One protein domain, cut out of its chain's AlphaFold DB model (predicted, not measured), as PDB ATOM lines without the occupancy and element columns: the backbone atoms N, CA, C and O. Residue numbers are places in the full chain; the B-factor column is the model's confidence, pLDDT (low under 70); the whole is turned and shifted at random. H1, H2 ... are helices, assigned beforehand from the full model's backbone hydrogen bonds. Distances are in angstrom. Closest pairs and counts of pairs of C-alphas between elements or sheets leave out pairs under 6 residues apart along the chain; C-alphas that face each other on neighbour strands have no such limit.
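This is residues 65 to 116 of the 116 residues of an uncharacterized protein of Actinomadura sp. 14C53 (UniProt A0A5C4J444). A long helix, H3, has the shorter H1 side by side with it, running opposite ways, and the small H2 lies off both, in the turn of chain near the end where H3 begins. The printed part has 52 residues, with three named helices in the order H1, H2, H3 and no named strand: all helix. The whole is loose, radius of gyration of the C-alphas 12.4 A, and elongated, spanning 36 by 22 by 16 A.

Start at H3, residues 97 to 113. H1, residues 72 to 79, touches it at a shallow tilt of 19 degrees, opposite ways; look at Ala 73 and Thr 108, whose C-alphas are the closest, 4.8 A apart. H2, residues 86 to 91, is apart from both. In H1, H2 and H3 every O i to N i+4 pair is within hydrogen-bond range.

Find C-alpha 97 at (247.770, 219.807, 154.099); from there H3 runs 24.3 A to C-alpha 113 at (243.099, 231.958, 174.609). H1 begins at C-alpha 72, (248.480, 221.475, 175.271), and measures 11.0 A; H2 measures 8.6 A.

The C-alphas farthest apart, Pro 93 and Pro 116, are 37.0 A apart. The printed part has no cut. The link from H1 to H2 is short and that from H2 to H3 tight. Mean pLDDT of the printed part is 94.2; no printed residue is under 70.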
ATOM      1  N   LEU A  65     249.712 219.157 180.432       95.50
ATOM      2  CA  LEU A  65     249.634 217.759 180.839       95.50
ATOM      3  C   LEU A  65     250.156 217.595 182.272       95.50
ATOM      4  O   LEU A  65     251.142 218.206 182.685       95.50
ATOM      5  N   ASN A  66     249.501 216.745 183.058       93.94
ATOM      6  CA  ASN A  66     249.895 216.485 184.441       93.94
ATOM      7  C   ASN A  66     251.238 215.734 184.537       93.94
ATOM      8  O   ASN A  66     251.991 215.940 185.485       93.94
ATOM      9  N   SER A  67     251.553 214.903 183.541       93.06
ATOM     10  CA  SER A  67     252.704 213.998 183.517       93.06
ATOM     11  C   SER A  67     253.975 214.619 182.937       93.06
ATOM     12  O   SER A  67     255.056 214.058 183.100       93.06
ATOM     13  N   THR A  68     253.869 215.764 182.262       91.38
ATOM     14  CA  THR A  68     254.989 216.442 181.591       91.38
ATOM     15  C   THR A  68     254.889 217.948 181.791       91.38
ATOM     16  O   THR A  68     253.846 218.447 182.182       91.38
ATOM     17  N   ASN A  69     255.938 218.715 181.505       88.56
ATOM     18  CA  ASN A  69     255.856 220.184 181.499       88.56
ATOM     19  C   ASN A  69     255.479 220.754 180.123       88.56
ATOM     20  O   ASN A  69     255.898 221.855 179.790       88.56
ATOM     21  N   ALA A  70     254.705 220.008 179.332       92.44
ATOM     22  CA  ALA A  70     254.208 220.473 178.043       92.44
ATOM     23  C   ALA A  70     252.818 221.103 178.202       92.44
ATOM     24  O   ALA A  70     251.923 220.480 178.790       92.44
ATOM     25  N   SER A  71     252.632 222.316 177.670       94.50
ATOM     26  CA  SER A  71     251.285 222.859 177.481       94.50
ATOM     27  C   SER A  71     250.584 222.119 176.339       94.50
ATOM     28  O   SER A  71     251.233 221.600 175.429       94.50
ATOM     29  N   LEU A  72     249.252 222.052 176.373       95.19
ATOM     30  CA  LEU A  72     248.480 221.475 175.271       95.19
ATOM     31  C   LEU A  72     248.695 222.267 173.974       95.19
ATOM     32  O   LEU A  72     248.794 221.668 172.906       95.19
ATOM     33  N   ALA A  73     248.807 223.594 174.081       94.12
ATOM     34  CA  ALA A  73     249.092 224.465 172.949       94.12
ATOM     35  C   ALA A  73     250.449 224.135 172.307       94.12
ATOM     36  O   ALA A  73     250.512 223.988 171.092       94.12
ATOM     37  N   ASP A  74     251.508 223.933 173.100       92.94
ATOM     38  CA  ASP A  74     252.837 223.594 172.570       92.94
ATOM     39  C   ASP A  74     252.841 222.228 171.875       92.94
ATOM     40  O   ASP A  74     253.502 222.058 170.853       92.94
ATOM     41  N   VAL A  75     252.085 221.254 172.399       94.56
ATOM     42  CA  VAL A  75     251.950 219.931 171.770       94.56
ATOM     43  C   VAL A  75     251.271 220.038 170.403       94.56
ATOM     44  O   VAL A  75     251.755 219.435 169.448       94.56
ATOM     45  N   LEU A  76     250.181 220.806 170.288       95.12
ATOM     46  CA  LEU A  76     249.508 221.008 168.998       95.12
ATOM     47  C   LEU A  76     250.346 221.849 168.034       95.12
ATOM     48  O   LEU A  76     250.437 221.511 166.859       95.12
ATOM     49  N   ASN A  77     251.014 222.886 168.535       93.69
ATOM     50  CA  ASN A  77     251.928 223.699 167.745       93.69
ATOM     51  C   ASN A  77     253.098 222.865 167.194       93.69
ATOM     52  O   ASN A  77     253.511 223.063 166.059       93.69
ATOM     53  N   ALA A  78     253.611 221.900 167.963       93.19
ATOM     54  CA  ALA A  78     254.651 220.979 167.499       93.19
ATOM     55  C   ALA A  78     254.165 219.991 166.424       93.19
ATOM     56  O   ALA A  78     254.988 219.442 165.693       93.19
ATOM     57  N   ALA A  79     252.855 219.748 166.335       94.38
ATOM     58  CA  ALA A  79     252.260 218.953 165.265       94.38
ATOM     59  C   ALA A  79     251.993 219.780 163.995       94.38
ATOM     60  O   ALA A  79     251.749 219.201 162.937       94.38
ATOM     61  N   GLU A  80     252.024 221.110 164.065       91.19
ATOM     62  CA  GLU A  80     251.808 221.961 162.895       91.19
ATOM     63  C   GLU A  80     252.921 221.755 161.852       91.19
ATOM     64  O   GLU A  80     254.104 221.671 162.194       91.19
ATOM     65  N   GLY A  81     252.549 221.637 160.575       90.00
ATOM     66  CA  GLY A  81     253.477 221.331 159.486       90.00
ATOM     67  C   GLY A  81     253.898 219.860 159.419       90.00
ATOM     68  O   GLY A  81     254.699 219.495 158.555       90.00
ATOM     69  N   THR A  82     253.382 218.999 160.306       96.12
ATOM     70  CA  THR A  82     253.529 217.546 160.158       96.12
ATOM     71  C   THR A  82     252.561 217.015 159.106       96.12
ATOM     72  O   THR A  82     251.473 217.557 158.906       96.12
ATOM     73  N   GLU A  83     252.952 215.940 158.421       97.12
ATOM     74  CA  GLU A  83     252.079 215.290 157.445       97.12
ATOM     75  C   GLU A  83     250.799 214.772 158.114       97.12
ATOM     76  O   GLU A  83     250.844 214.202 159.207       97.12
ATOM     77  N   ILE A  84     249.662 214.916 157.426       97.31
ATOM     78  CA  ILE A  84     248.381 214.364 157.888       97.31
ATOM     79  C   ILE A  84     248.536 212.854 158.173       97.31
ATOM     80  O   ILE A  84     248.944 212.110 157.271       97.31
ATOM     81  N   PRO A  85     248.194 212.369 159.382       97.19
ATOM     82  CA  PRO A  85     248.242 210.941 159.686       97.19
ATOM     83  C   PRO A  85     247.312 210.126 158.777       97.19
ATOM     84  O   PRO A  85     246.200 210.568 158.483       97.19
ATOM     85  N   ASP A  86     247.713 208.906 158.400       97.38
ATOM     86  CA  ASP A  86     246.918 208.028 157.520       97.38
ATOM     87  C   ASP A  86     245.488 207.827 158.037       97.38
ATOM     88  O   ASP A  86     244.528 207.971 157.289       97.38
ATOM     89  N   SER A  87     245.320 207.623 159.348       96.88
ATOM     90  CA  SER A  87     243.995 207.462 159.960       96.88
ATOM     91  C   SER A  87     243.101 208.698 159.830       96.88
ATOM     92  O   SER A  87     241.878 208.576 159.854       96.88
ATOM     93  N   VAL A  88     243.692 209.892 159.729       97.06
ATOM     94  CA  VAL A  88     242.957 211.142 159.506       97.06
ATOM     95  C   VAL A  88     242.610 211.285 158.025       97.06
ATOM     96  O   VAL A  88     241.468 211.623 157.728       97.06
ATOM     97  N   ARG A  89     243.523 210.948 157.100       96.19
ATOM     98  CA  ARG A  89     243.216 210.917 155.653       96.19
ATOM     99  C   ARG A  89     242.118 209.914 155.321       96.19
ATOM    100  O   ARG A  89     241.239 210.221 154.527       96.19
ATOM    101  N   ASP A  90     242.138 208.742 155.948       97.38
ATOM    102  CA  ASP A  90     241.118 207.711 155.741       97.38
ATOM    103  C   ASP A  90     239.728 208.182 156.200       97.38
ATOM    104  O   ASP A  90     238.715 207.832 155.594       97.38
ATOM    105  N   ALA A  91     239.670 208.987 157.267       97.81
ATOM    106  CA  ALA A  91     238.428 209.545 157.794       97.81
ATOM    107  C   ALA A  91     237.952 210.797 157.031       97.81
ATOM    108  O   ALA A  91     236.743 211.020 156.937       97.81
ATOM    109  N   PHE A  92     238.883 211.592 156.498       97.38
ATOM    110  CA  PHE A  92     238.642 212.861 155.804       97.38
ATOM    111  C   PHE A  92     239.477 212.924 154.512       97.38
ATOM    112  O   PHE A  92     240.490 213.625 154.462       97.38
ATOM    113  N   PRO A  93     239.098 212.174 153.462       96.50
ATOM    114  CA  PRO A  93     239.916 212.022 152.257       96.50
ATOM    115  C   PRO A  93     240.066 213.308 151.436       96.50
ATOM    116  O   PRO A  93     240.988 213.417 150.629       96.50
ATOM    117  N   GLU A  94     239.171 214.276 151.621       97.12
ATOM    118  CA  GLU A  94     239.242 215.606 151.018       97.12
ATOM    119  C   GLU A  94     240.150 216.593 151.766       97.12
ATOM    120  O   GLU A  94     240.411 217.668 151.230       97.12
ATOM    121  N   LEU A  95     240.615 216.255 152.975       97.25
ATOM    122  CA  LEU A  95     241.450 217.136 153.789       97.25
ATOM    123  C   LEU A  95     242.848 217.248 153.175       97.25
ATOM    124  O   LEU A  95     243.589 216.261 153.103       97.25
ATOM    125  N   ASP A  96     243.220 218.454 152.759       97.00
ATOM    126  CA  ASP A  96     244.573 218.741 152.299       97.00
ATOM    127  C   ASP A  96     245.488 219.219 153.439       97.00
ATOM    128  O   ASP A  96     245.097 219.326 154.606       97.00
ATOM    129  N   GLN A  97     246.765 219.424 153.110       97.19
ATOM    130  CA  GLN A  97     247.770 219.807 154.099       97.19
ATOM    131  C   GLN A  97     247.527 221.218 154.653       97.19
ATOM    132  O   GLN A  97     247.802 221.453 155.828       97.19
ATOM    133  N   GLU A  98     247.000 222.140 153.842       97.12
ATOM    134  CA  GLU A  98     246.726 223.511 154.278       97.12
ATOM    135  C   GLU A  98     245.574 223.528 155.290       97.12
ATOM    136  O   GLU A  98     245.673 224.189 156.328       97.12
ATOM    137  N   ASP A  99     244.524 222.744 155.042       97.19
ATOM    138  CA  ASP A  99     243.412 222.578 155.974       97.19
ATOM    139  C   ASP A  99     243.852 221.899 157.279       97.19
ATOM    140  O   ASP A  99     243.434 222.305 158.368       97.19
ATOM    141  N   TRP A 100     244.719 220.884 157.201       97.12
ATOM    142  CA  TRP A 100     245.269 220.225 158.389       97.12
ATOM    143  C   TRP A 100     246.060 221.194 159.272       97.12
ATOM    144  O   TRP A 100     245.795 221.301 160.476       97.12
ATOM    145  N   ASP A 101     246.975 221.953 158.671       96.44
ATOM    146  CA  ASP A 101     247.758 222.959 159.384       96.44
ATOM    147  C   ASP A 101     246.845 224.054 159.963       96.44
ATOM    148  O   ASP A 101     247.024 224.481 161.109       96.44
ATOM    149  N   ALA A 102     245.799 224.457 159.233       96.62
ATOM    150  CA  ALA A 102     244.813 225.419 159.714       96.62
ATOM    151  C   ALA A 102     244.036 224.906 160.940       96.62
ATOM    152  O   ALA A 102     243.851 225.659 161.902       96.62
ATOM    153  N   VAL A 103     243.610 223.638 160.955       96.94
ATOM    154  CA  VAL A 103     242.920 223.024 162.105       96.94
ATOM    155  C   VAL A 103     243.817 223.026 163.341       96.94
ATOM    156  O   VAL A 103     243.381 223.460 164.413       96.94
ATOM    157  N   LEU A 104     245.074 222.597 163.198       97.25
ATOM    158  CA  LEU A 104     246.041 222.593 164.299       97.25
ATOM    159  C   LEU A 104     246.334 224.010 164.803       97.25
ATOM    160  O   LEU A 104     246.357 224.242 166.019       97.25
ATOM    161  N   ARG A 105     246.482 224.979 163.894       96.25
ATOM    162  CA  ARG A 105     246.704 226.384 164.246       96.25
ATOM    163  C   ARG A 105     245.519 226.974 165.000       96.25
ATOM    164  O   ARG A 105     245.711 227.613 166.035       96.25
ATOM    165  N   VAL A 106     244.294 226.764 164.523       96.81
ATOM    166  CA  VAL A 106     243.084 227.253 165.200       96.81
ATOM    167  C   VAL A 106     242.945 226.607 166.576       96.81
ATOM    168  O   VAL A 106     242.692 227.317 167.549       96.81
ATOM    169  N   ALA A 107     243.159 225.296 166.690       96.38
ATOM    170  CA  ALA A 107     243.112 224.599 167.972       96.38
ATOM    171  C   ALA A 107     244.161 225.139 168.960       96.38
ATOM    172  O   ALA A 107     243.837 225.401 170.118       96.38
ATOM    173  N   THR A 108     245.384 225.392 168.488       95.12
ATOM    174  CA  THR A 108     246.458 226.018 169.276       95.12
ATOM    175  C   THR A 108     246.046 227.399 169.785       95.12
ATOM    176  O   THR A 108     246.146 227.668 170.980       95.12
ATOM    177  N   LEU A 109     245.528 228.268 168.911       93.19
ATOM    178  CA  LEU A 109     245.089 229.618 169.288       93.19
ATOM    179  C   LEU A 109     243.923 229.600 170.278       93.19
ATOM    180  O   LEU A 109     243.895 230.410 171.203       93.19
ATOM    181  N   VAL A 110     242.974 228.677 170.102       92.38
ATOM    182  CA  VAL A 110     241.879 228.484 171.055       92.38
ATOM    183  C   VAL A 110     242.441 228.098 172.414       92.38
ATOM    184  O   VAL A 110     242.065 228.736 173.386       92.38
ATOM    185  N   LEU A 111     243.354 227.124 172.492       92.00
ATOM    186  CA  LEU A 111     243.960 226.706 173.759       92.00
ATOM    187  C   LEU A 111     244.719 227.844 174.441       92.00
ATOM    188  O   LEU A 111     244.502 228.057 175.627       92.00
ATOM    189  N   ILE A 112     245.531 228.604 173.698       89.50
ATOM    190  CA  ILE A 112     246.244 229.782 174.224       89.50
ATOM    191  C   ILE A 112     245.256 230.808 174.790       89.50
ATOM    192  O   ILE A 112     245.501 231.382 175.843       89.50
ATOM    193  N   ALA A 113     244.117 231.026 174.128       86.62
ATOM    194  CA  ALA A 113     243.099 231.958 174.609       86.62
ATOM    195  C   ALA A 113     242.404 231.504 175.910       86.62
ATOM    196  O   ALA A 113     241.724 232.321 176.530       86.62
ATOM    197  N   LEU A 114     242.549 230.234 176.310       84.69
ATOM    198  CA  LEU A 114     242.061 229.708 177.592       84.69
ATOM    199  C   LEU A 114     243.113 229.780 178.712       84.69
ATOM    200  O   LEU A 114     242.848 229.354 179.835       84.69
ATOM    201  N   GLU A 115     244.325 230.245 178.412       84.06
ATOM    202  CA  GLU A 115     245.392 230.391 179.399       84.06
ATOM    203  C   GLU A 115     245.322 231.792 180.046       84.06
ATOM    204  O   GLU A 115     245.181 232.781 179.322       84.06
ATOM    205  N   PRO A 116     245.369 231.894 181.391       74.44
ATOM    206  CA  PRO A 116     245.201 233.156 182.118       74.44
ATOM    207  C   PRO A 116     246.457 234.035 182.198       74.44
ATOM    208  O   PRO A 116     247.593 233.502 182.171       74.44
TER     209      PRO A 116